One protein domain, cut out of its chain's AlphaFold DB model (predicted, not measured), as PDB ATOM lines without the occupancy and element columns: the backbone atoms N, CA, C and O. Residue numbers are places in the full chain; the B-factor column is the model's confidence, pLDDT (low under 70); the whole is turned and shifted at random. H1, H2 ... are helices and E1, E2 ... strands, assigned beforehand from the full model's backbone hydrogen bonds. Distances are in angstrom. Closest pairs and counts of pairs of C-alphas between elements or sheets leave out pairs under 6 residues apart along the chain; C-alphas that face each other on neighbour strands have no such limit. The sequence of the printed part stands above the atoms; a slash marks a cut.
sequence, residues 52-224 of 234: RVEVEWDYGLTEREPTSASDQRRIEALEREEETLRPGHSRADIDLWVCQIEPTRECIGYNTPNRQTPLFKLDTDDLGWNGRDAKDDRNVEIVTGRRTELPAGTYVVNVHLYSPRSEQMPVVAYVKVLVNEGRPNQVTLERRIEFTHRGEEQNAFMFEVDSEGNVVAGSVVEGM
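This is residues 52 to 224 of the 234 residues of an uncharacterized protein of Magnetococcales bacterium (UniProt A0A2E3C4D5). Picture a sandwich of two twisted sheets face to face, one of five strands and one of four, their strands running nearly in line; past one end of it a loop with the helix H1 reaches away, and residues 67 to 73 and 76 to 84 stick out there. The printed part has 173 residues, with E1, H1, then E2 to E9 along the chain. The sheets, in the orders E4, E5, E1, E7, E8 and E3, E2, E6, E9, are both antiparallel. The class is mostly strand, though under half of the residues are in named elements. The whole is compact, with a radius of gyration of the C-alphas of 17.5 A, yet elongated, spanning 56 by 33 by 30 A.

Find C-alpha 52 at (14.304, 2.848, -37.796); from there E1 runs to residue 57. H1, residues 69 to 80, begins at C-alpha 69 (49.418, -13.591, -44.092) and is 16.4 A long. Next come E2, residues 93 to 102, 28.5 A long; E3, residues 106 to 108; E4, residues 120 to 125; and E5, residues 139 to 145, 20.4 A long. E6, residues 153 to 163, is 31.5 A long. E7, residues 171 to 179, and E8, residues 187 to 195, are 26.2 A and 25.8 A long. E9, residues 201 to 209, is 23.6 A long and ends at C-alpha 209 (14.502, 13.266, -28.330).

Start in the five-strand sheet, where E1 and E7 are neighbours, with N 54 and O 176 2.8 A apart. On the other side of E1 is E5, with N 53 and O 143 at 2.8 A. E4 and E5 are a hairpin, with N 123 and O 142 at 2.8 A, and so are E7 and E8, with N 175 and O 191 at 2.8 A; E4 and E8 are the edge strands of this sheet. In the other sheet, look at N 95 and O 160, 2.9 A, for E2 and E6; N 155 and O 207, 2.8 A, for E6 and E9; and N 100 and O 106, 2.8 A, for the hairpin E2 and E3. The sheets' best planes are 13 degrees apart; between E2 and E5 the closest C-alphas, those of Leu 96 and Glu 141, are 6.3 A apart. H1, with every O i to N i+4 pair within hydrogen-bond range, is on neither sheet.

The C-alphas farthest apart, of Arg 80 and Ser 211, are 56.6 A apart. The printed part has no cut. The links E1 to H1, H1 to E2, E3 to E4 and E4 to E5 are long. The model's pLDDT is under 70 at residues 59 to 87, 131 to 136 and 224.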
ATOM      1  N   ARG A  52      13.864   4.144 -37.297       95.62
ATOM      2  CA  ARG A  52      14.304   2.848 -37.796       95.62
ATOM      3  C   ARG A  52      15.752   2.630 -37.384       95.62
ATOM      4  O   ARG A  52      16.604   3.483 -37.609       95.62
ATOM      5  N   VAL A  53      16.023   1.491 -36.768       96.56
ATOM      6  CA  VAL A  53      17.357   1.059 -36.368       96.56
ATOM      7  C   VAL A  53      17.650  -0.243 -37.083       96.56
ATOM      8  O   VAL A  53      16.847  -1.168 -37.034       96.56
ATOM      9  N   GLU A  54      18.786  -0.292 -37.752       95.50
ATOM     10  CA  GLU A  54      19.231  -1.423 -38.544       95.50
ATOM     11  C   GLU A  54      20.639  -1.798 -38.093       95.50
ATOM     12  O   GLU A  54      21.502  -0.925 -37.983       95.50
ATOM     13  N   VAL A  55      20.873  -3.077 -37.813       94.94
ATOM     14  CA  VAL A  55      22.227  -3.627 -37.729       94.94
ATOM     15  C   VAL A  55      22.409  -4.613 -38.865       94.94
ATOM     16  O   VAL A  55      21.588  -5.505 -39.049       94.94
ATOM     17  N   GLU A  56      23.476  -4.432 -39.629       92.75
ATOM     18  CA  GLU A  56      23.850  -5.286 -40.748       92.75
ATOM     19  C   GLU A  56      25.209  -5.930 -40.478       92.75
ATOM     20  O   GLU A  56      26.134  -5.271 -39.987       92.75
ATOM     21  N   TRP A  57      25.346  -7.212 -40.810       90.50
ATOM     22  CA  TRP A  57      26.615  -7.921 -40.702       90.50
ATOM     23  C   TRP A  57      26.786  -8.980 -41.791       90.50
ATOM     24  O   TRP A  57      25.835  -9.613 -42.256       90.50
ATOM     25  N   ASP A  58      28.036  -9.187 -42.198       82.44
ATOM     26  CA  ASP A  58      28.367 -10.150 -43.235       82.44
ATOM     27  C   ASP A  58      29.831 -10.588 -43.245       82.44
ATOM     28  O   ASP A  58      30.710  -9.918 -42.692       82.44
ATOM     29  N   TYR A  59      30.108 -11.684 -43.959       62.22
ATOM     30  CA  TYR A  59      31.470 -12.052 -44.316       62.22
ATOM     31  C   TYR A  59      32.063 -10.989 -45.247       62.22
ATOM     32  O   TYR A  59      31.563 -10.761 -46.342       62.22
ATOM     33  N   GLY A  60      33.182 -10.376 -44.853       54.34
ATOM     34  CA  GLY A  60      33.933  -9.496 -45.754       54.34
ATOM     35  C   GLY A  60      33.497  -8.032 -45.767       54.34
ATOM     36  O   GLY A  60      33.989  -7.271 -46.592       54.34
ATOM     37  N   LEU A  61      32.714  -7.583 -44.781       50.50
ATOM     38  CA  LEU A  61      32.536  -6.154 -44.461       50.50
ATOM     39  C   LEU A  61      33.853  -5.408 -44.116       50.50
ATOM     40  O   LEU A  61      33.863  -4.208 -43.828       50.50
ATOM     41  N   THR A  62      34.982  -6.116 -44.157       44.03
ATOM     42  CA  THR A  62      36.332  -5.602 -44.368       44.03
ATOM     43  C   THR A  62      36.543  -5.182 -45.829       44.03
ATOM     44  O   THR A  62      37.228  -5.871 -46.581       44.03
ATOM     45  N   GLU A  63      36.063  -4.003 -46.229       40.00
ATOM     46  CA  GLU A  63      36.639  -3.270 -47.374       40.00
ATOM     47  C   GLU A  63      38.060  -2.757 -47.039       40.00
ATOM     48  O   GLU A  63      38.369  -1.565 -47.101       40.00
ATOM     49  N   ARG A  64      38.970  -3.644 -46.629       41.31
ATOM     50  CA  ARG A  64      40.385  -3.306 -46.479       41.31
ATOM     51  C   ARG A  64      41.243  -4.477 -46.924       41.31
ATOM     52  O   ARG A  64      41.037  -5.597 -46.470       41.31
ATOM     53  N   GLU A  65      42.193  -4.171 -47.808       46.84
ATOM     54  CA  GLU A  65      43.269  -5.058 -48.262       46.84
ATOM     55  C   GLU A  65      43.787  -5.944 -47.112       46.84
ATOM     56  O   GLU A  65      44.001  -5.424 -46.009       46.84
ATOM     57  N   PRO A  66      43.999  -7.253 -47.339       51.34
ATOM     58  CA  PRO A  66      44.448  -8.177 -46.304       51.34
ATOM     59  C   PRO A  66      45.755  -7.672 -45.686       51.34
ATOM     60  O   PRO A  66      46.777  -7.538 -46.356       51.34
ATOM     61  N   THR A  67      45.727  -7.371 -44.388       48.06
ATOM     62  CA  THR A  67      46.883  -6.782 -43.688       48.06
ATOM     63  C   THR A  67      47.842  -7.837 -43.138       48.06
ATOM     64  O   THR A  67      48.926  -7.499 -42.654       48.06
ATOM     65  N   SER A  68      47.473  -9.121 -43.218       50.69
ATOM     66  CA  SER A  68      48.260 -10.226 -42.678       50.69
ATOM     67  C   SER A  68      48.249 -11.485 -43.555       50.69
ATOM     68  O   SER A  68      47.315 -11.770 -44.303       50.69
ATOM     69  N   ALA A  69      49.293 -12.305 -43.403       54.84
ATOM     70  CA  ALA A  69      49.418 -13.591 -44.092       54.84
ATOM     71  C   ALA A  69      48.365 -14.629 -43.650       54.84
ATOM     72  O   ALA A  69      48.144 -15.614 -44.353       54.84
ATOM     73  N   SER A  70      47.730 -14.446 -42.487       50.25
ATOM     74  CA  SER A  70      46.581 -15.254 -42.061       50.25
ATOM     75  C   SER A  70      45.316 -14.890 -42.830       50.25
ATOM     76  O   SER A  70      44.603 -15.801 -43.249       50.25
ATOM     77  N   ASP A  71      45.086 -13.597 -43.082       50.97
ATOM     78  CA  ASP A  71      43.942 -13.114 -43.870       50.97
ATOM     79  C   ASP A  71      44.030 -13.650 -45.299       50.97
ATOM     80  O   ASP A  71      43.058 -14.160 -45.851       50.97
ATOM     81  N   GLN A  72      45.241 -13.637 -45.858       56.81
ATOM     82  CA  GLN A  72      45.510 -14.115 -47.210       56.81
ATOM     83  C   GLN A  72      45.266 -15.627 -47.350       56.81
ATOM     84  O   GLN A  72      44.546 -16.055 -48.247       56.81
ATOM     85  N   ARG A  73      45.740 -16.446 -46.398       61.06
ATOM     86  CA  ARG A  73      45.463 -17.900 -46.389       61.06
ATOM     87  C   ARG A  73      43.985 -18.230 -46.186       61.06
ATOM     88  O   ARG A  73      43.541 -19.288 -46.626       61.06
ATOM     89  N   ARG A  74      43.243 -17.371 -45.480       56.12
ATOM     90  CA  ARG A  74      41.799 -17.515 -45.248       56.12
ATOM     91  C   ARG A  74      41.022 -17.236 -46.528       56.12
ATOM     92  O   ARG A  74      40.195 -18.063 -46.893       56.12
ATOM     93  N   ILE A  75      41.331 -16.140 -47.219       56.72
ATOM     94  CA  ILE A  75      40.760 -15.822 -48.534       56.72
ATOM     95  C   ILE A  75      41.047 -16.972 -49.507       56.72
ATOM     96  O   ILE A  75      40.117 -17.550 -50.052       56.72
ATOM     97  N   GLU A  76      42.298 -17.434 -49.586       59.97
ATOM     98  CA  GLU A  76      42.693 -18.561 -50.443       59.97
ATOM     99  C   GLU A  76      42.027 -19.899 -50.070       59.97
ATOM    100  O   GLU A  76      41.894 -20.778 -50.917       59.97
ATOM    101  N   ALA A  77      41.666 -20.123 -48.800       55.62
ATOM    102  CA  ALA A  77      40.939 -21.323 -48.377       55.62
ATOM    103  C   ALA A  77      39.453 -21.253 -48.750       55.62
ATOM    104  O   ALA A  77      38.905 -22.252 -49.207       55.62
ATOM    105  N   LEU A  78      38.849 -20.072 -48.608       54.91
ATOM    106  CA  LEU A  78      37.449 -19.794 -48.929       54.91
ATOM    107  C   LEU A  78      37.214 -19.728 -50.450       54.91
ATOM    108  O   LEU A  78      36.174 -20.161 -50.933       54.91
ATOM    109  N   GLU A  79      38.206 -19.276 -51.221       56.72
ATOM    110  CA  GLU A  79      38.213 -19.324 -52.691       56.72
ATOM    111  C   GLU A  79      38.352 -20.754 -53.238       56.72
ATOM    112  O   GLU A  79      37.809 -21.072 -54.294       56.72
ATOM    113  N   ARG A  80      39.063 -21.638 -52.522       58.81
ATOM    114  CA  ARG A  80      39.313 -23.031 -52.940       58.81
ATOM    115  C   ARG A  80      38.105 -23.950 -52.744       58.81
ATOM    116  O   ARG A  80      38.077 -25.023 -53.339       58.81
ATOM    117  N   GLU A  81      37.143 -23.554 -51.914       56.66
ATOM    118  CA  GLU A  81      35.929 -24.331 -51.639       56.66
ATOM    119  C   GLU A  81      34.790 -24.104 -52.648       56.66
ATOM    120  O   GLU A  81      33.818 -24.842 -52.593       56.66
ATOM    121  N   GLU A  82      34.884 -23.149 -53.587       46.75
ATOM    122  CA  GLU A  82      33.852 -22.845 -54.613       46.75
ATOM    123  C   GLU A  82      32.396 -22.696 -54.075       46.75
ATOM    124  O   GLU A  82      31.441 -22.593 -54.840       46.75
ATOM    125  N   GLU A  83      32.222 -22.587 -52.754       47.94
ATOM    126  CA  GLU A  83      30.987 -22.276 -52.021       47.94
ATOM    127  C   GLU A  83      31.150 -20.893 -51.362       47.94
ATOM    128  O   GLU A  83      31.035 -20.679 -50.161       47.94
ATOM    129  N   THR A  84      31.538 -19.962 -52.233       49.50
ATOM    130  CA  THR A  84      31.697 -18.507 -52.113       49.50
ATOM    131  C   THR A  84      31.078 -17.845 -50.873       49.50
ATOM    132  O   THR A  84      29.878 -17.979 -50.634       49.50
ATOM    133  N   LEU A  85      31.876 -17.028 -50.172       55.78
ATOM    134  CA  LEU A  85      31.437 -15.966 -49.255       55.78
ATOM    135  C   LEU A  85      30.510 -14.999 -50.012       55.78
ATOM    136  O   LEU A  85      30.964 -14.019 -50.600       55.78
ATOM    137  N   ARG A  86      29.224 -15.327 -50.097       59.34
ATOM    138  CA  ARG A  86      28.213 -14.458 -50.699       59.34
ATOM    139  C   ARG A  86      27.668 -13.521 -49.634       59.34
ATOM    140  O   ARG A  86      27.655 -13.910 -48.462       59.34
ATOM    141  N   PRO A  87      27.181 -12.336 -50.027       66.88
ATOM    142  CA  PRO A  87      26.398 -11.530 -49.121       66.88
ATOM    143  C   PRO A  87      25.271 -12.356 -48.474       66.88
ATOM    144  O   PRO A  87      24.631 -13.178 -49.129       66.88
ATOM    145  N   GLY A  88      25.091 -12.212 -47.169       74.44
ATOM    146  CA  GLY A  88      24.179 -12.963 -46.323       74.44
ATOM    147  C   GLY A  88      24.747 -14.262 -45.754       74.44
ATOM    148  O   GLY A  88      24.082 -14.882 -44.929       74.44
ATOM    149  N   HIS A  89      25.953 -14.702 -46.128       80.62
ATOM    150  CA  HIS A  89      26.465 -16.004 -45.680       80.62
ATOM    151  C   HIS A  89      27.137 -15.977 -44.304       80.62
ATOM    152  O   HIS A  89      27.452 -17.053 -43.787       80.62
ATOM    153  N   SER A  90      27.346 -14.808 -43.682       85.69
ATOM    154  CA  SER A  90      27.799 -14.757 -42.282       85.69
ATOM    155  C   SER A  90      26.913 -15.630 -41.391       85.69
ATOM    156  O   SER A  90      25.688 -15.550 -41.439       85.69
ATOM    157  N   ARG A  91      27.550 -16.477 -40.586       85.75
ATOM    158  CA  ARG A  91      26.941 -17.370 -39.597       85.75
ATOM    159  C   ARG A  91      26.807 -16.703 -38.232       85.75
ATOM    160  O   ARG A  91      26.159 -17.291 -37.367       85.75
ATOM    161  N   ALA A  92      27.450 -15.557 -38.012       90.88
ATOM    162  CA  ALA A  92      27.338 -14.824 -36.766       90.88
ATOM    163  C   ALA A  92      25.874 -14.481 -36.472       90.88
ATOM    164  O   ALA A  92      25.080 -14.218 -37.372       90.88
ATOM    165  N   ASP A  93      25.556 -14.520 -35.189       93.31
ATOM    166  CA  ASP A  93      24.251 -14.260 -34.603       93.31
ATOM    167  C   ASP A  93      24.413 -12.988 -33.770       93.31
ATOM    168  O   ASP A  93      25.104 -13.018 -32.738       93.31
ATOM    169  N   ILE A  94      23.920 -11.869 -34.301       94.69
ATOM    170  CA  ILE A  94      24.067 -10.535 -33.720       94.69
ATOM    171  C   ILE A  94      22.675  -9.997 -33.432       94.69
ATOM    172  O   ILE A  94      21.935  -9.704 -34.362       94.69
ATOM    173  N   ASP A  95      22.383  -9.810 -32.149       95.25
ATOM    174  CA  ASP A  95      21.111  -9.258 -31.702       95.25
ATOM    175  C   ASP A  95      21.191  -7.729 -31.621       95.25
ATOM    176  O   ASP A  95      22.178  -7.153 -31.138       95.25
ATOM    177  N   LEU A  96      20.103  -7.071 -31.998       95.12
ATOM    178  CA  LEU A  96      19.828  -5.660 -31.775       95.12
ATOM    179  C   LEU A  96      18.824  -5.498 -30.636       95.12
ATOM    180  O   LEU A  96      17.771  -6.142 -30.589       95.12
ATOM    181  N   TRP A  97      19.082  -4.538 -29.751       93.50
ATOM    182  CA  TRP A  97      18.036  -4.020 -28.883       93.50
ATOM    183  C   TRP A  97      18.045  -2.498 -28.808       93.50
ATOM    184  O   TRP A  97      19.072  -1.823 -28.915       93.50
ATOM    185  N   VAL A  98      16.845  -1.952 -28.643       95.50
ATOM    186  CA  VAL A  98      16.595  -0.511 -28.590       95.50
ATOM    187  C   VAL A  98      15.745  -0.225 -27.368       95.50
ATOM    188  O   VAL A  98      14.747  -0.904 -27.126       95.50
ATOM    189  N   CYS A  99      16.123   0.792 -26.603       94.44
ATOM    190  CA  CYS A  99      15.395   1.222 -25.419       94.44
ATOM    191  C   CYS A  99      15.102   2.713 -25.465       94.44
ATOM    192  O   CYS A  99      15.979   3.505 -25.798       94.44
ATOM    193  N   GLN A 100      13.920   3.102 -24.999       94.25
ATOM    194  CA  GLN A 100      13.705   4.408 -24.395       94.25
ATOM    195  C   GLN A 100      13.915   4.262 -22.883       94.25
ATOM    196  O   GLN A 100      13.054   3.745 -22.172       94.25
ATOM    197  N   ILE A 101      15.064   4.700 -22.375       90.69
ATOM    198  CA  ILE A 101      15.454   4.476 -20.974       90.69
ATOM    199  C   ILE A 101      14.776   5.456 -20.012       90.69
ATOM    200  O   ILE A 101      14.526   5.126 -18.854       90.69
ATOM    201  N   GLU A 102      14.404   6.632 -20.508       86.62
ATOM    202  CA  GLU A 102      13.607   7.622 -19.795       86.62
ATOM    203  C   GLU A 102      12.599   8.242 -20.769       86.62
ATOM    204  O   GLU A 102      12.978   8.509 -21.907       86.62
ATOM    205  N   PRO A 103      11.339   8.475 -20.363       90.19
ATOM    206  CA  PRO A 103      10.778   8.190 -19.038       90.19
ATOM    207  C   PRO A 103      10.232   6.757 -18.877       90.19
ATOM    208  O   PRO A 103       9.908   6.357 -17.761       90.19
ATOM    209  N   THR A 104      10.077   5.991 -19.960       87.19
ATOM    210  CA  THR A 104       9.266   4.755 -19.958       87.19
ATOM    211  C   THR A 104      10.025   3.489 -19.566       87.19
ATOM    212  O   THR A 104       9.401   2.566 -19.045       87.19
ATOM    213  N   ARG A 105      11.350   3.439 -19.783       89.81
ATOM    214  CA  ARG A 105      12.174   2.214 -19.679       89.81
ATOM    215  C   ARG A 105      11.675   1.088 -20.580       89.81
ATOM    216  O   ARG A 105      11.770  -0.091 -20.240       89.81
ATOM    217  N   GLU A 106      11.095   1.461 -21.708       91.62
ATOM    218  CA  GLU A 106      10.547   0.522 -22.663       91.62
ATOM    219  C   GLU A 106      11.620   0.102 -23.657       91.62
ATOM    220  O   GLU A 106      12.333   0.939 -24.207       91.62
ATOM    221  N   CYS A 107      11.728  -1.200 -23.886       93.06
ATOM    222  CA  CYS A 107      12.822  -1.793 -24.630       93.06
ATOM    223  C   CYS A 107      12.331  -2.941 -25.500       93.06
ATOM    224  O   CYS A 107      11.456  -3.716 -25.101       93.06
ATOM    225  N   ILE A 108      12.941  -3.078 -26.666       94.88
ATOM    226  CA  ILE A 108      12.680  -4.144 -27.623       94.88
ATOM    227  C   ILE A 108      13.969  -4.906 -27.900       94.88
ATOM    228  O   ILE A 108      15.018  -4.294 -28.065       94.88
ATOM    229  N   GLY A 109      13.870  -6.227 -27.969       92.75
ATOM    230  CA  GLY A 109      14.926  -7.118 -28.439       92.75
ATOM    231  C   GLY A 109      14.370  -8.522 -28.659       92.75
ATOM    232  O   GLY A 109      13.159  -8.748 -28.517       92.75
ATOM    233  N   TYR A 110      15.250  -9.479 -28.946       89.00
ATOM    234  CA  TYR A 110      14.862 -10.861 -29.236       89.00
ATOM    235  C   TYR A 110      13.985 -11.504 -28.143       89.00
ATOM    236  O   TYR A 110      13.114 -12.298 -28.454       89.00
ATOM    237  N   ASN A 111      14.100 -11.180 -26.853       88.44
ATOM    238  CA  ASN A 111      13.249 -11.824 -25.830       88.44
ATOM    239  C   ASN A 111      11.910 -11.120 -25.564       88.44
ATOM    240  O   ASN A 111      11.119 -11.576 -24.733       88.44
ATOM    241  N   THR A 112      11.593 -10.044 -26.287       90.75
ATOM    242  CA  THR A 112      10.325  -9.336 -26.096       90.75
ATOM    243  C   THR A 112       9.137 -10.172 -26.601       90.75
ATOM    244  O   THR A 112       9.153 -10.631 -27.753       90.75
ATOM    245  N   PRO A 113       8.062 -10.342 -25.796       90.25
ATOM    246  CA  PRO A 113       6.853 -11.044 -26.217       90.25
ATOM    247  C   PRO A 113       6.300 -10.498 -27.533       90.25
ATOM    248  O   PRO A 113       6.126  -9.293 -27.699       90.25
ATOM    249  N   ASN A 114       6.013 -11.393 -28.479       92.12
ATOM    250  CA  ASN A 114       5.503 -11.056 -29.814       92.12
ATOM    251  C   ASN A 114       6.379 -10.077 -30.616       92.12
ATOM    252  O   ASN A 114       5.872  -9.478 -31.565       92.12
ATOM    253  N   ARG A 115       7.661  -9.895 -30.249       92.81
ATOM    254  CA  ARG A 115       8.591  -8.981 -30.936       92.81
ATOM    255  C   ARG A 115       8.085  -7.536 -30.989       92.81
ATOM    256  O   ARG A 115       8.387  -6.795 -31.921       92.81
ATOM    257  N   GLN A 116       7.272  -7.137 -30.009       93.94
ATOM    258  CA  GLN A 116       6.568  -5.859 -30.026       93.94
ATOM    259  C   GLN A 116       6.408  -5.268 -28.630       93.94
ATOM    260  O   GLN A 116       6.162  -5.966 -27.649       93.94
ATOM    261  N   THR A 117       6.464  -3.945 -28.583       93.31
ATOM    262  CA  THR A 117       6.135  -3.103 -27.433       93.31
ATOM    263  C   THR A 117       5.172  -1.987 -27.881       93.31
ATOM    264  O   THR A 117       4.863  -1.876 -29.077       93.31
ATOM    265  N   PRO A 118       4.612  -1.182 -26.962       91.50
ATOM    266  CA  PRO A 118       3.899   0.046 -27.324       91.50
ATOM    267  C   PRO A 118       4.659   1.022 -28.251       91.50
ATOM    268  O   PRO A 118       4.015   1.709 -29.046       91.50
ATOM    269  N   LEU A 119       5.989   1.096 -28.165       92.00
ATOM    270  CA  LEU A 119       6.855   2.031 -28.884       92.00
ATOM    271  C   LEU A 119       7.540   1.403 -30.087       92.00
ATOM    272  O   LEU A 119       7.700   2.086 -31.096       92.00
ATOM    273  N   PHE A 120       7.924   0.133 -30.004       94.56
ATOM    274  CA  PHE A 120       8.806  -0.487 -30.988       94.56
ATOM    275  C   PHE A 120       8.316  -1.851 -31.471       94.56
ATOM    276  O   PHE A 120       7.553  -2.548 -30.795       94.56
ATOM    277  N   LYS A 121       8.811  -2.253 -32.637       95.00
ATOM    278  CA  LYS A 121       8.654  -3.588 -33.212       95.00
ATOM    279  C   LYS A 121      10.006  -4.066 -33.737       95.00
ATOM    280  O   LYS A 121      10.701  -3.291 -34.382       95.00
ATOM    281  N   LEU A 122      10.357  -5.322 -33.467       95.12
ATOM    282  CA  LEU A 122      11.440  -6.008 -34.174       95.12
ATOM    283  C   LEU A 122      10.835  -6.592 -35.459       95.12
ATOM    284  O   LEU A 122      10.021  -7.516 -35.403       95.12
ATOM    285  N   ASP A 123      11.135  -5.964 -36.593       93.88
ATOM    286  CA  ASP A 123      10.592  -6.305 -37.912       93.88
ATOM    287  C   ASP A 123      11.368  -7.423 -38.598       93.88
ATOM    288  O   ASP A 123      10.789  -8.208 -39.351       93.88
ATOM    289  N   THR A 124      12.674  -7.485 -38.363       93.06
ATOM    290  CA  THR A 124      13.570  -8.495 -38.932       93.06
ATOM    291  C   THR A 124      14.577  -8.911 -37.869       93.06
ATOM    292  O   THR A 124      15.018  -8.067 -37.093       93.06
ATOM    293  N   ASP A 125      14.854 -10.210 -37.816       91.69
ATOM    294  CA  ASP A 125      15.542 -10.933 -36.738       91.69
ATOM    295  C   ASP A 125      16.325 -12.086 -37.399       91.69
ATOM    296  O   ASP A 125      15.886 -13.242 -37.413       91.69
ATOM    297  N   ASP A 126      17.389 -11.739 -38.130       91.81
ATOM    298  CA  ASP A 126      18.212 -12.718 -38.840       91.81
ATOM    299  C   ASP A 126      19.186 -13.414 -37.885       91.81
ATOM    300  O   ASP A 126      20.091 -12.802 -37.343       91.81
ATOM    301  N   LEU A 127      19.117 -14.742 -37.795       90.00
ATOM    302  CA  LEU A 127      19.990 -15.537 -36.914       90.00
ATOM    303  C   LEU A 127      21.356 -15.900 -37.534       90.00
ATOM    304  O   LEU A 127      21.994 -16.880 -37.118       90.00
ATOM    305  N   GLY A 128      21.739 -15.217 -38.612       86.50
ATOM    306  CA  GLY A 128      22.837 -15.616 -39.490       86.50
ATOM    307  C   GLY A 128      22.539 -16.854 -40.354       86.50
ATOM    308  O   GLY A 128      21.560 -17.588 -40.174       86.50
ATOM    309  N   TRP A 129      23.427 -17.126 -41.306       84.38
ATOM    310  CA  TRP A 129      23.329 -18.253 -42.227       84.38
ATOM    311  C   TRP A 129      23.553 -19.599 -41.531       84.38
ATOM    312  O   TRP A 129      24.498 -19.810 -40.762       84.38
ATOM    313  N   ASN A 130      22.691 -20.566 -41.841       77.81
ATOM    314  CA  ASN A 130      22.733 -21.901 -41.246       77.81
ATOM    315  C   ASN A 130      23.505 -22.941 -42.081       77.81
ATOM    316  O   ASN A 130      23.633 -24.089 -41.644       77.81
ATOM    317  N   GLY A 131      24.027 -22.558 -43.251       68.56
ATOM    318  CA  GLY A 131      24.795 -23.437 -44.135       68.56
ATOM    319  C   GLY A 131      23.975 -24.220 -45.164       68.56
ATOM    320  O   GLY A 131      24.537 -25.077 -45.836       68.56
ATOM    321  N   ARG A 132      22.652 -24.027 -45.239       65.75
ATOM    322  CA  ARG A 132      21.767 -24.824 -46.114       65.75
ATOM    323  C   ARG A 132      20.780 -24.004 -46.930       65.75
ATOM    324  O   ARG A 132      20.363 -24.468 -47.989       65.75
ATOM    325  N   ASP A 133      20.408 -22.827 -46.446       63.75
ATOM    326  CA  ASP A 133      19.400 -22.001 -47.105       63.75
ATOM    327  C   ASP A 133      20.053 -21.047 -48.111       63.75
ATOM    328  O   ASP A 133      21.141 -20.521 -47.866       63.75
ATOM    329  N   ALA A 134      19.391 -20.822 -49.248       58.59
ATOM    330  CA  ALA A 134      19.772 -19.751 -50.161       58.59
ATOM    331  C   ALA A 134      19.444 -18.405 -49.494       58.59
ATOM    332  O   ALA A 134      18.286 -18.166 -49.143       58.59
ATOM    333  N   LYS A 135      20.459 -17.560 -49.290       62.12
ATOM    334  CA  LYS A 135      20.321 -16.187 -48.790       62.12
ATOM    335  C   LYS A 135      20.872 -15.252 -49.862       62.12
ATOM    336  O   LYS A 135      21.963 -15.509 -50.362       62.12
ATOM    337  N   ASP A 136      20.106 -14.233 -50.243       54.88
ATOM    338  CA  ASP A 136      20.377 -13.487 -51.480       54.88
ATOM    339  C   ASP A 136      20.935 -12.068 -51.282       54.88
ATOM    340  O   ASP A 136      21.279 -11.439 -52.281       54.88
ATOM    341  N   ASP A 137      21.080 -11.537 -50.062       70.19
ATOM    342  CA  ASP A 137      21.460 -10.122 -49.925       70.19
ATOM    343  C   ASP A 137      22.313  -9.720 -48.711       70.19
ATOM    344  O   ASP A 137      23.302  -9.027 -48.932       70.19
ATOM    345  N   ARG A 138      21.974 -10.080 -47.463       81.06
ATOM    346  CA  ARG A 138      22.722  -9.665 -46.240       81.06
ATOM    347  C   ARG A 138      22.141 -10.282 -44.968       81.06
ATOM    348  O   ARG A 138      21.039 -10.820 -45.025       81.06
ATOM    349  N   ASN A 139      22.835 -10.217 -43.824       89.00
ATOM    350  CA  ASN A 139      22.201 -10.431 -42.510       89.00
ATOM    351  C   ASN A 139      21.839  -9.104 -41.867       89.00
ATOM    352  O   ASN A 139      22.675  -8.200 -41.822       89.00
ATOM    353  N   VAL A 140      20.601  -9.006 -41.387       92.50
ATOM    354  CA  VAL A 140      20.077  -7.766 -40.834       92.50
ATOM    355  C   VAL A 140      19.106  -8.009 -39.680       92.50
ATOM    356  O   VAL A 140      18.239  -8.877 -39.754       92.50
ATOM    357  N   GLU A 141      19.184  -7.174 -38.647       94.88
ATOM    358  CA  GLU A 141      18.068  -6.963 -37.725       94.88
ATOM    359  C   GLU A 141      17.549  -5.540 -37.843       94.88
ATOM    360  O   GLU A 141      18.322  -4.583 -37.954       94.88
ATOM    361  N   ILE A 142      16.224  -5.403 -37.816       95.56
ATOM    362  CA  ILE A 142      15.548  -4.121 -37.999       95.56
ATOM    363  C   ILE A 142      14.554  -3.916 -36.869       95.56
ATOM    364  O   ILE A 142      13.599  -4.677 -36.715       95.56
ATOM    365  N   VAL A 143      14.739  -2.829 -36.126       96.06
ATOM    366  CA  VAL A 143      13.765  -2.306 -35.170       96.06
ATOM    367  C   VAL A 143      13.133  -1.042 -35.736       96.06
ATOM    368  O   VAL A 143      13.836  -0.114 -36.130       96.06
ATOM    369  N   THR A 144      11.807  -0.957 -35.715       95.31
ATOM    370  CA  THR A 144      11.070   0.252 -36.105       95.31
ATOM    371  C   THR A 144      10.223   0.798 -34.968       95.31
ATOM    372  O   THR A 144       9.744   0.075 -34.086       95.31
ATOM    373  N   GLY A 145      10.036   2.115 -34.979       92.44
ATOM    374  CA  GLY A 145       9.079   2.809 -34.134       92.44
ATOM    375  C   GLY A 145       7.659   2.584 -34.633       92.44
ATOM    376  O   GLY A 145       7.359   2.794 -35.800       92.44
ATOM    377  N   ARG A 146       6.750   2.222 -33.728       88.88
ATOM    378  CA  ARG A 146       5.321   2.026 -34.036       88.88
ATOM    379  C   ARG A 146       4.510   3.313 -33.997       88.88
ATOM    380  O   ARG A 146       3.315   3.304 -34.290       88.88
ATOM    381  N   ARG A 147       5.130   4.400 -33.549       83.19
ATOM    382  CA  ARG A 147       4.504   5.712 -33.463       83.19
ATOM    383  C   ARG A 147       4.910   6.566 -34.647       83.19
ATOM    384  O   ARG A 147       6.051   6.519 -35.100       83.19
ATOM    385  N   THR A 148       3.973   7.405 -35.066       81.50
ATOM    386  CA  THR A 148       4.207   8.473 -36.037       81.50
ATOM    387  C   THR A 148       5.117   9.567 -35.482       81.50
ATOM    388  O   THR A 148       5.671  10.327 -36.261       81.50
ATOM    389  N   GLU A 149       5.267   9.668 -34.160       82.69
ATOM    390  CA  GLU A 149       6.146  10.616 -33.469       82.69
ATOM    391  C   GLU A 149       6.818   9.910 -32.284       82.69
ATOM    392  O   GLU A 149       6.158   9.175 -31.536       82.69
ATOM    393  N   LEU A 150       8.126  10.118 -32.113       89.12
ATOM    394  CA  LEU A 150       8.869   9.591 -30.971       89.12
ATOM    395  C   LEU A 150       8.561  10.412 -29.713       89.12
ATOM    396  O   LEU A 150       8.691  11.635 -29.745       89.12
ATOM    397  N   PRO A 151       8.189   9.778 -28.588       92.88
ATOM    398  CA  PRO A 151       8.068  10.497 -27.329       92.88
ATOM    399  C   PRO A 151       9.407  11.090 -26.874       92.88
ATOM    400  O   PRO A 151      10.447  10.448 -26.999       92.88
ATOM    401  N   ALA A 152       9.356  12.268 -26.252       95.44
ATOM    402  CA  ALA A 152      10.533  12.865 -25.634       95.44
ATOM    403  C   ALA A 152      11.190  11.905 -24.637       95.44
ATOM    404  O   ALA A 152      10.497  11.228 -23.866       95.44
ATOM    405  N   GLY A 153      12.517  11.874 -24.622       95.81
ATOM    406  CA  GLY A 153      13.250  10.977 -23.746       95.81
ATOM    407  C   GLY A 153      14.637  10.615 -24.246       95.81
ATOM    408  O   GLY A 153      15.082  11.078 -25.293       95.81
ATOM    409  N   THR A 154      15.302   9.749 -23.487       95.69
ATOM    410  CA  THR A 154      16.625   9.228 -23.851       95.69
ATOM    411  C   THR A 154      16.478   7.863 -24.498       95.69
ATOM    412  O   THR A 154      15.849   6.964 -23.933       95.69
ATOM    413  N   TYR A 155      17.089   7.710 -25.666       95.19
ATOM    414  CA  TYR A 155      17.090   6.490 -26.455       95.19
ATOM    415  C   TYR A 155      18.486   5.888 -26.491       95.19
ATOM    416  O   TYR A 155      19.476   6.608 -26.611       95.19
ATOM    417  N   VAL A 156      18.555   4.564 -26.393       95.44
ATOM    418  CA  VAL A 156      19.797   3.790 -26.449       95.44
ATOM    419  C   VAL A 156      19.640   2.684 -27.476       95.44
ATOM    420  O   VAL A 156      18.633   1.974 -27.482       95.44
ATOM    421  N   VAL A 157      20.650   2.549 -28.328       95.56
ATOM    422  CA  VAL A 157      20.795   1.490 -29.322       95.56
ATOM    423  C   VAL A 157      22.017   0.670 -28.961       95.56
ATOM    424  O   VAL A 157      23.114   1.216 -28.809       95.56
ATOM    425  N   ASN A 158      21.838  -0.636 -28.851       94.44
ATOM    426  CA  ASN A 158      22.882  -1.549 -28.431       94.44
ATOM    427  C   ASN A 158      22.835  -2.823 -29.274       94.44
ATOM    428  O   ASN A 158      21.771  -3.251 -29.721       94.44
ATOM    429  N   VAL A 159      24.012  -3.383 -29.514       94.81
ATOM    430  CA  VAL A 159      24.189  -4.608 -30.284       94.81
ATOM    431  C   VAL A 159      24.991  -5.622 -29.488       94.81
ATOM    432  O   VAL A 159      25.935  -5.277 -28.770       94.81
ATOM    433  N   HIS A 160      24.636  -6.885 -29.662       94.25
ATOM    434  CA  HIS A 160      25.204  -7.992 -28.917       94.25
ATOM    435  C   HIS A 160      25.604  -9.127 -29.855       94.25
ATOM    436  O   HIS A 160      24.773  -9.675 -30.573       94.25
ATOM    437  N   LEU A 161      26.873  -9.542 -29.808       94.06
ATOM    438  CA  LEU A 161      27.311 -10.760 -30.486       94.06
ATOM    439  C   LEU A 161      26.925 -11.991 -29.654       94.06
ATOM    440  O   LEU A 161      27.745 -12.532 -28.898       94.06
ATOM    441  N   TYR A 162      25.702 -12.486 -29.842       92.44
ATOM    442  CA  TYR A 162      25.198 -13.676 -29.154       92.44
ATOM    443  C   TYR A 162      26.037 -14.917 -29.442       92.44
ATOM    444  O   TYR A 162      26.397 -15.689 -28.537       92.44
ATOM    445  N   SER A 163      26.384 -15.132 -30.711       91.69
ATOM    446  CA  SER A 163      27.209 -16.268 -31.097       91.69
ATOM    447  C   SER A 163      27.953 -16.015 -32.406       91.69
ATOM    448  O   SER A 163      27.311 -15.885 -33.438       91.69
ATOM    449  N   PRO A 164      29.294 -16.097 -32.439       86.38
ATOM    450  CA  PRO A 164      30.033 -16.020 -33.700       86.38
ATOM    451  C   PRO A 164      29.864 -17.274 -34.577       86.38
ATOM    452  O   PRO A 164      30.322 -17.286 -35.704       86.38
ATOM    453  N   ARG A 165      29.270 -18.370 -34.070       84.69
ATOM    454  CA  ARG A 165      29.031 -19.642 -34.799       84.69
ATOM    455  C   ARG A 165      30.191 -20.094 -35.715       84.69
ATOM    456  O   ARG A 165      29.988 -20.437 -36.879       84.69
ATOM    457  N   SER A 166      31.391 -20.167 -35.135       77.00
ATOM    458  CA  SER A 166      32.656 -20.563 -35.786       77.00
ATOM    459  C   SER A 166      33.272 -19.528 -36.732       77.00
ATOM    460  O   SER A 166      34.275 -19.829 -37.382       77.00
ATOM    461  N   GLU A 167      32.735 -18.310 -36.786       77.81
ATOM    462  CA  GLU A 167      33.424 -17.190 -37.414       77.81
ATOM    463  C   GLU A 167      34.714 -16.831 -36.685       77.81
ATOM    464  O   GLU A 167      34.863 -17.026 -35.475       77.81
ATOM    465  N   GLN A 168      35.671 -16.323 -37.458       77.94
ATOM    466  CA  GLN A 168      36.903 -15.791 -36.901       77.94
ATOM    467  C   GLN A 168      36.635 -14.389 -36.369       77.94
ATOM    468  O   GLN A 168      35.995 -13.585 -37.035       77.94
ATOM    469  N   MET A 169      37.159 -14.114 -35.181       83.00
ATOM    470  CA  MET A 169      37.104 -12.782 -34.594       83.00
ATOM    471  C   MET A 169      38.177 -11.877 -35.236       83.00
ATOM    472  O   MET A 169      39.254 -12.382 -35.570       83.00
ATOM    473  N   PRO A 170      37.939 -10.557 -35.348       89.12
ATOM    474  CA  PRO A 170      36.724  -9.868 -34.924       89.12
ATOM    475  C   PRO A 170      35.545 -10.057 -35.890       89.12
ATOM    476  O   PRO A 170      35.734 -10.109 -37.103       89.12
ATOM    477  N   VAL A 171      34.327 -10.109 -35.343       88.25
ATOM    478  CA  VAL A 171      33.082 -10.021 -36.127       88.25
ATOM    479  C   VAL A 171      32.708  -8.548 -36.253       88.25
ATOM    480  O   VAL A 171      32.772  -7.809 -35.273       88.25
ATOM    481  N   VAL A 172      32.341  -8.109 -37.454       89.69
ATOM    482  CA  VAL A 172      32.059  -6.700 -37.757       89.69
ATOM    483  C   VAL A 172      30.575  -6.523 -38.042       89.69
ATOM    484  O   VAL A 172      30.008  -7.293 -38.814       89.69
ATOM    485  N   ALA A 173      29.982  -5.477 -37.476       91.44
ATOM    486  CA  ALA A 173      28.618  -5.056 -37.776       91.44
ATOM    487  C   ALA A 173      28.557  -3.548 -38.054       91.44
ATOM    488  O   ALA A 173      29.334  -2.767 -37.493       91.44
ATOM    489  N   TYR A 174      27.617  -3.130 -38.896       92.50
ATOM    490  CA  TYR A 174      27.281  -1.728 -39.129       92.50
ATOM    491  C   TYR A 174      25.907  -1.432 -38.553       92.50
ATOM    492  O   TYR A 174      24.928  -2.070 -38.915       92.50
ATOM    493  N   VAL A 175      25.839  -0.446 -37.666       94.94
ATOM    494  CA  VAL A 175      24.590   0.039 -37.081       94.94
ATOM    495  C   VAL A 175      24.209   1.344 -37.753       94.94
ATOM    496  O   VAL A 175      25.011   2.278 -37.790       94.94
ATOM    497  N   LYS A 176      22.972   1.423 -38.234       95.50
ATOM    498  CA  LYS A 176      22.364   2.613 -38.815       95.50
ATOM    499  C   LYS A 176      21.098   2.976 -38.053       95.50
ATOM    500  O   LYS A 176      20.225   2.141 -37.848       95.50
ATOM    501  N   VAL A 177      20.983   4.238 -37.657       95.81
ATOM    502  CA  VAL A 177      19.795   4.801 -37.011       95.81
ATOM    503  C   VAL A 177      19.252   5.914 -37.894       95.81
ATOM    504  O   VAL A 177      19.949   6.885 -38.177       95.81
ATOM    505  N   LEU A 178      17.999   5.782 -38.305       94.00
ATOM    506  CA  LEU A 178      17.215   6.801 -38.985       94.00
ATOM    507  C   LEU A 178      16.164   7.304 -37.998       94.00
ATOM    508  O   LEU A 178      15.266   6.558 -37.621       94.00
ATOM    509  N   VAL A 179      16.275   8.553 -37.558       92.56
ATOM    510  CA  VAL A 179      15.248   9.212 -36.738       92.56
ATOM    511  C   VAL A 179      14.423  10.116 -37.641       92.56
ATOM    512  O   VAL A 179      14.998  10.854 -38.437       92.56
ATOM    513  N   ASN A 180      13.099  10.065 -37.504       87.50
ATOM    514  CA  ASN A 180      12.124  10.727 -38.370       87.50
ATOM    515  C   ASN A 180      12.352  10.395 -39.855       87.50
ATOM    516  O   ASN A 180      12.458  11.290 -40.692       87.50
ATOM    517  N   GLU A 181      12.477   9.102 -40.168       84.06
ATOM    518  CA  GLU A 181      12.678   8.611 -41.536       84.06
ATOM    519  C   GLU A 181      11.582   9.150 -42.466       84.06
ATOM    520  O   GLU A 181      10.403   9.085 -42.138       84.06
ATOM    521  N   GLY A 182      11.968   9.716 -43.615       78.88
ATOM    522  CA  GLY A 182      11.031  10.273 -44.597       78.88
ATOM    523  C   GLY A 182      10.573  11.711 -44.323       78.88
ATOM    524  O   GLY A 182       9.854  12.283 -45.147       78.88
ATOM    525  N   ARG A 183      11.016  12.338 -43.224       81.38
ATOM    526  CA  ARG A 183      10.574  13.681 -42.805       81.38
ATOM    527  C   ARG A 183      11.647  14.763 -42.983       81.38
ATOM    528  O   ARG A 183      12.838  14.459 -43.015       81.38
ATOM    529  N   PRO A 184      11.272  16.061 -43.053       82.12
ATOM    530  CA  PRO A 184      12.235  17.158 -43.227       82.12
ATOM    531  C   PRO A 184      13.297  17.273 -42.123       82.12
ATOM    532  O   PRO A 184      14.368  17.821 -42.359       82.12
ATOM    533  N   ASN A 185      12.993  16.778 -40.923       81.94
ATOM    534  CA  ASN A 185      13.857  16.763 -39.744       81.94
ATOM    535  C   ASN A 185      14.571  15.408 -39.545       81.94
ATOM    536  O   ASN A 185      14.963  15.088 -38.422       81.94
ATOM    537  N   GLN A 186      14.716  14.605 -40.606       89.56
ATOM    538  CA  GLN A 186      15.386  13.308 -40.542       89.56
ATOM    539  C   GLN A 186      16.841  13.443 -40.073       89.56
ATOM    540  O   GLN A 186      17.609  14.255 -40.593       89.56
ATOM    541  N   VAL A 187      17.246  12.577 -39.143       90.94
ATOM    542  CA  VAL A 187      18.638  12.420 -38.696       90.94
ATOM    543  C   VAL A 187      19.107  11.009 -39.024       90.94
ATOM    544  O   VAL A 187      18.374  10.046 -38.828       90.94
ATOM    545  N   THR A 188      20.328  10.880 -39.546       94.06
ATOM    546  CA  THR A 188      20.967   9.587 -39.838       94.06
ATOM    547  C   THR A 188      22.253   9.464 -39.034       94.06
ATOM    548  O   THR A 188      23.107  10.344 -39.120       94.06
ATOM    549  N   LEU A 189      22.381   8.383 -38.268       93.12
ATOM    550  CA  LEU A 189      23.578   8.027 -37.507       93.12
ATOM    551  C   LEU A 189      24.086   6.676 -38.005       93.12
ATOM    552  O   LEU A 189      23.288   5.762 -38.205       93.12
ATOM    553  N   GLU A 190      25.394   6.538 -38.199       93.50
ATOM    554  CA  GLU A 190      26.013   5.305 -38.692       93.50
ATOM    555  C   GLU A 190      27.276   4.995 -37.893       93.50
ATOM    556  O   GLU A 190      28.078   5.888 -37.614       93.50
ATOM    557  N   ARG A 191      27.454   3.733 -37.497       89.00
ATOM    558  CA  ARG A 191      28.610   3.295 -36.710       89.00
ATOM    559  C   ARG A 191      29.035   1.891 -37.098       89.00
ATOM    560  O   ARG A 191      28.215   0.986 -37.201       89.00
ATOM    561  N   ARG A 192      30.346   1.701 -37.223       91.06
ATOM    562  CA  ARG A 192      30.977   0.385 -37.350       91.06
ATOM    563  C   ARG A 192      31.364  -0.145 -35.973       91.06
ATOM    564  O   ARG A 192      32.005   0.568 -35.202       91.06
ATOM    565  N   ILE A 193      31.006  -1.390 -35.688       90.62
ATOM    566  CA  ILE A 193      31.290  -2.079 -34.428       90.62
ATOM    567  C   ILE A 193      32.129  -3.318 -34.725       90.62
ATOM    568  O   ILE A 193      31.842  -4.065 -35.658       90.62
ATOM    569  N   GLU A 194      33.190  -3.511 -33.943       91.25
ATOM    570  CA  GLU A 194      34.031  -4.705 -33.983       91.25
ATOM    571  C   GLU A 194      33.874  -5.470 -32.676       91.25
ATOM    572  O   GLU A 194      34.250  -4.972 -31.617       91.25
ATOM    573  N   PHE A 195      33.352  -6.686 -32.761       91.12
ATOM    574  CA  PHE A 195      33.282  -7.613 -31.644       91.12
ATOM    575  C   PHE A 195      34.540  -8.473 -31.621       91.12
ATOM    576  O   PHE A 195      34.875  -9.146 -32.595       91.12
ATOM    577  N   THR A 196      35.229  -8.486 -30.493       91.44
ATOM    578  CA  THR A 196      36.503  -9.178 -30.268       91.44
ATOM    579  C   THR A 196      36.338 -10.512 -29.545       91.44
ATOM    580  O   THR A 196      37.209 -11.378 -29.645       91.44
ATOM    581  N   HIS A 197      35.210 -10.723 -28.861       90.31
ATOM    582  CA  HIS A 197      34.893 -11.980 -28.184       90.31
ATOM    583  C   HIS A 197      33.389 -12.296 -28.189       90.31
ATOM    584  O   HIS A 197      32.540 -11.444 -28.422       90.31
ATOM    585  N   ARG A 198      33.052 -13.574 -27.976       91.88
ATOM    586  CA  ARG A 198      31.662 -14.045 -27.890       91.88
ATOM    587  C   ARG A 198      30.958 -13.422 -26.684       91.88
ATOM    588  O   ARG A 198      31.525 -13.432 -25.594       91.88
ATOM    589  N   GLY A 199      29.698 -13.025 -26.862       90.88
ATOM    590  CA  GLY A 199      28.883 -12.419 -25.811       90.88
ATOM    591  C   GLY A 199      29.215 -10.951 -25.554       90.88
ATOM    592  O   GLY A 199      28.774 -10.395 -24.553       90.88
ATOM    593  N   GLU A 200      30.045 -10.344 -26.405       91.69
ATOM    594  CA  GLU A 200      30.372  -8.932 -26.305       91.69
ATOM    595  C   GLU A 200      29.156  -8.087 -26.689       91.69
ATOM    596  O   GLU A 200      28.512  -8.318 -27.714       91.69
ATOM    597  N   GLU A 201      28.859  -7.106 -25.845       91.62
ATOM    598  CA  GLU A 201      27.738  -6.190 -25.986       91.62
ATOM    599  C   GLU A 201      28.282  -4.758 -26.035       91.62
ATOM    600  O   GLU A 201      29.078  -4.362 -25.178       91.62
ATOM    601  N   GLN A 202      27.874  -3.986 -27.042       91.19
ATOM    602  CA  GLN A 202      28.344  -2.617 -27.244       91.19
ATOM    603  C   GLN A 202      27.176  -1.659 -27.481       91.19
ATOM    604  O   GLN A 202      26.306  -1.886 -28.323       91.19
ATOM    605  N   ASN A 203      27.204  -0.523 -26.780       91.44
ATOM    606  CA  ASN A 203      26.306   0.592 -27.062       91.44
ATOM    607  C   ASN A 203      26.738   1.263 -28.370       91.44
ATOM    608  O   ASN A 203      27.838   1.816 -28.457       91.44
ATOM    609  N   ALA A 204      25.867   1.250 -29.376       93.00
ATOM    610  CA  ALA A 204      26.117   1.935 -30.634       93.00
ATOM    611  C   ALA A 204      25.918   3.446 -30.468       93.00
ATOM    612  O   ALA A 204      26.845   4.226 -30.702       93.00
ATOM    613  N   PHE A 205      24.731   3.836 -29.995       94.44
ATOM    614  CA  PHE A 205      24.326   5.228 -29.830       94.44
ATOM    615  C   PHE A 205      23.476   5.420 -28.578       94.44
ATOM    616  O   PHE A 205      22.648   4.574 -28.239       94.44
ATOM    617  N   MET A 206      23.626   6.580 -27.948       94.81
ATOM    618  CA  MET A 206      22.651   7.163 -27.032       94.81
ATOM    619  C   MET A 206      22.313   8.568 -27.525       94.81
ATOM    620  O   MET A 206      23.215   9.295 -27.930       94.81
ATOM    621  N   PHE A 207      21.043   8.955 -27.526       95.00
ATOM    622  CA  PHE A 207      20.621  10.291 -27.953       95.00
ATOM    623  C   PHE A 207      19.323  10.706 -27.261       95.00
ATOM    624  O   PHE A 207      18.548   9.864 -26.803       95.00
ATOM    625  N   GLU A 208      19.081  12.011 -27.192       96.12
ATOM    626  CA  GLU A 208      17.854  12.571 -26.632       96.12
ATOM    627  C   GLU A 208      16.896  12.990 -27.745       96.12
ATOM    628  O   GLU A 208      17.310  13.504 -28.787       96.12
ATOM    629  N   VAL A 209      15.605  12.792 -27.495       95.31
ATOM    630  CA  VAL A 209      14.502  13.266 -28.330       95.31
ATOM    631  C   VAL A 209      13.697  14.299 -27.541       95.31
ATOM    632  O   VAL A 209      13.399  14.080 -26.364       95.31
ATOM    633  N   ASP A 210      13.357  15.423 -28.167       94.69
ATOM    634  CA  ASP A 210      12.551  16.488 -27.562       94.69
ATOM    635  C   ASP A 210      11.034  16.217 -27.645       94.69
ATOM    636  O   ASP A 210      10.573  15.189 -28.139       94.69
ATOM    637  N   SER A 211      10.219  17.143 -27.127       92.56
ATOM    638  CA  SER A 211       8.750  17.033 -27.147       92.56
ATOM    639  C   SER A 211       8.118  17.119 -28.534       92.56
ATOM    640  O   SER A 211       6.933  16.828 -28.663       92.56
ATOM    641  N   GLU A 212       8.875  17.542 -29.543       88.44
ATOM    642  CA  GLU A 212       8.446  17.617 -30.940       88.44
ATOM    643  C   GLU A 212       8.901  16.381 -31.737       88.44
ATOM    644  O   GLU A 212       8.637  16.276 -32.934       88.44
ATOM    645  N   GLY A 213       9.573  15.428 -31.081       88.44
ATOM    646  CA  GLY A 213      10.094  14.223 -31.712       88.44
ATOM    647  C   GLY A 213      11.417  14.441 -32.449       88.44
ATOM    648  O   GLY A 213      11.837  13.555 -33.193       88.44
ATOM    649  N   ASN A 214      12.091  15.583 -32.279       90.94
ATOM    650  CA  ASN A 214      13.395  15.836 -32.893       90.94
ATOM    651  C   ASN A 214      14.528  15.287 -32.028       90.94
ATOM    652  O   ASN A 214      14.468  15.352 -30.803       90.94
ATOM    653  N   VAL A 215      15.618  14.849 -32.661       94.00
ATOM    654  CA  VAL A 215      16.870  14.594 -31.936       94.00
ATOM    655  C   VAL A 215      17.423  15.919 -31.412       94.00
ATOM    656  O   VAL A 215      17.642  16.858 -32.183       94.00
ATOM    657  N   VAL A 216      17.695  15.993 -30.110       95.62
ATOM    658  CA  VAL A 216      18.284  17.177 -29.476       95.62
ATOM    659  C   VAL A 216      19.709  17.366 -29.996       95.62
ATOM    660  O   VAL A 216      20.549  16.465 -29.904       95.62
ATOM    661  N   ALA A 217      20.004  18.549 -30.538       91.94
ATOM    662  CA  ALA A 217      21.313  18.856 -31.103       91.94
ATOM    663  C   ALA A 217      22.435  18.686 -30.062       91.94
ATOM    664  O   ALA A 217      22.387  19.265 -28.979       91.94
ATOM    665  N   GLY A 218      23.463  17.904 -30.407       92.38
ATOM    666  CA  GLY A 218      24.601  17.625 -29.523       92.38
ATOM    667  C   GLY A 218      24.351  16.564 -28.445       92.38
ATOM    668  O   GLY A 218      25.254  16.315 -27.653       92.38
ATOM    669  N   SER A 219      23.174  15.924 -28.415       93.88
ATOM    670  CA  SER A 219      22.868  14.846 -27.456       93.88
ATOM    671  C   SER A 219      23.425  13.474 -27.851       93.88
ATOM    672  O   SER A 219      23.434  12.563 -27.030       93.88
ATOM    673  N   VAL A 220      23.869  13.308 -29.100       94.75
ATOM    674  CA  VAL A 220      24.339  12.018 -29.615       94.75
ATOM    675  C   VAL A 220      25.675  11.656 -28.973       94.75
ATOM    676  O   VAL A 220      26.677  12.348 -29.158       94.75
ATOM    677  N   VAL A 221      25.688  10.541 -28.250       92.56
ATOM    678  CA  VAL A 221      26.875   9.922 -27.670       92.56
ATOM    679  C   VAL A 221      27.111   8.577 -28.344       92.56
ATOM    680  O   VAL A 221      26.226   7.725 -28.424       92.56
ATOM    681  N   GLU A 222      28.333   8.384 -28.812       88.94
ATOM    682  CA  GLU A 222      28.790   7.197 -29.518       88.94
ATOM    683  C   GLU A 222      29.636   6.307 -28.601       88.94
ATOM    684  O   GLU A 222      30.553   6.798 -27.944       88.94
ATOM    685  N   GLY A 223      29.397   4.991 -28.599       72.38
ATOM    686  CA  GLY A 223      30.376   4.035 -28.067       72.38
ATOM    687  C   GLY A 223      30.673   4.137 -26.578       72.38
ATOM    688  O   GLY A 223      31.836   4.061 -26.191       72.38
ATOM    689  N   MET A 224      29.654   4.338 -25.742       64.19
ATOM    690  CA  MET A 224      29.856   4.375 -24.294       64.19
ATOM    691  C   MET A 224      30.291   3.000 -23.775       64.19
ATOM    692  O   MET A 224      29.503   2.049 -23.822       64.19
TER     693      MET A 224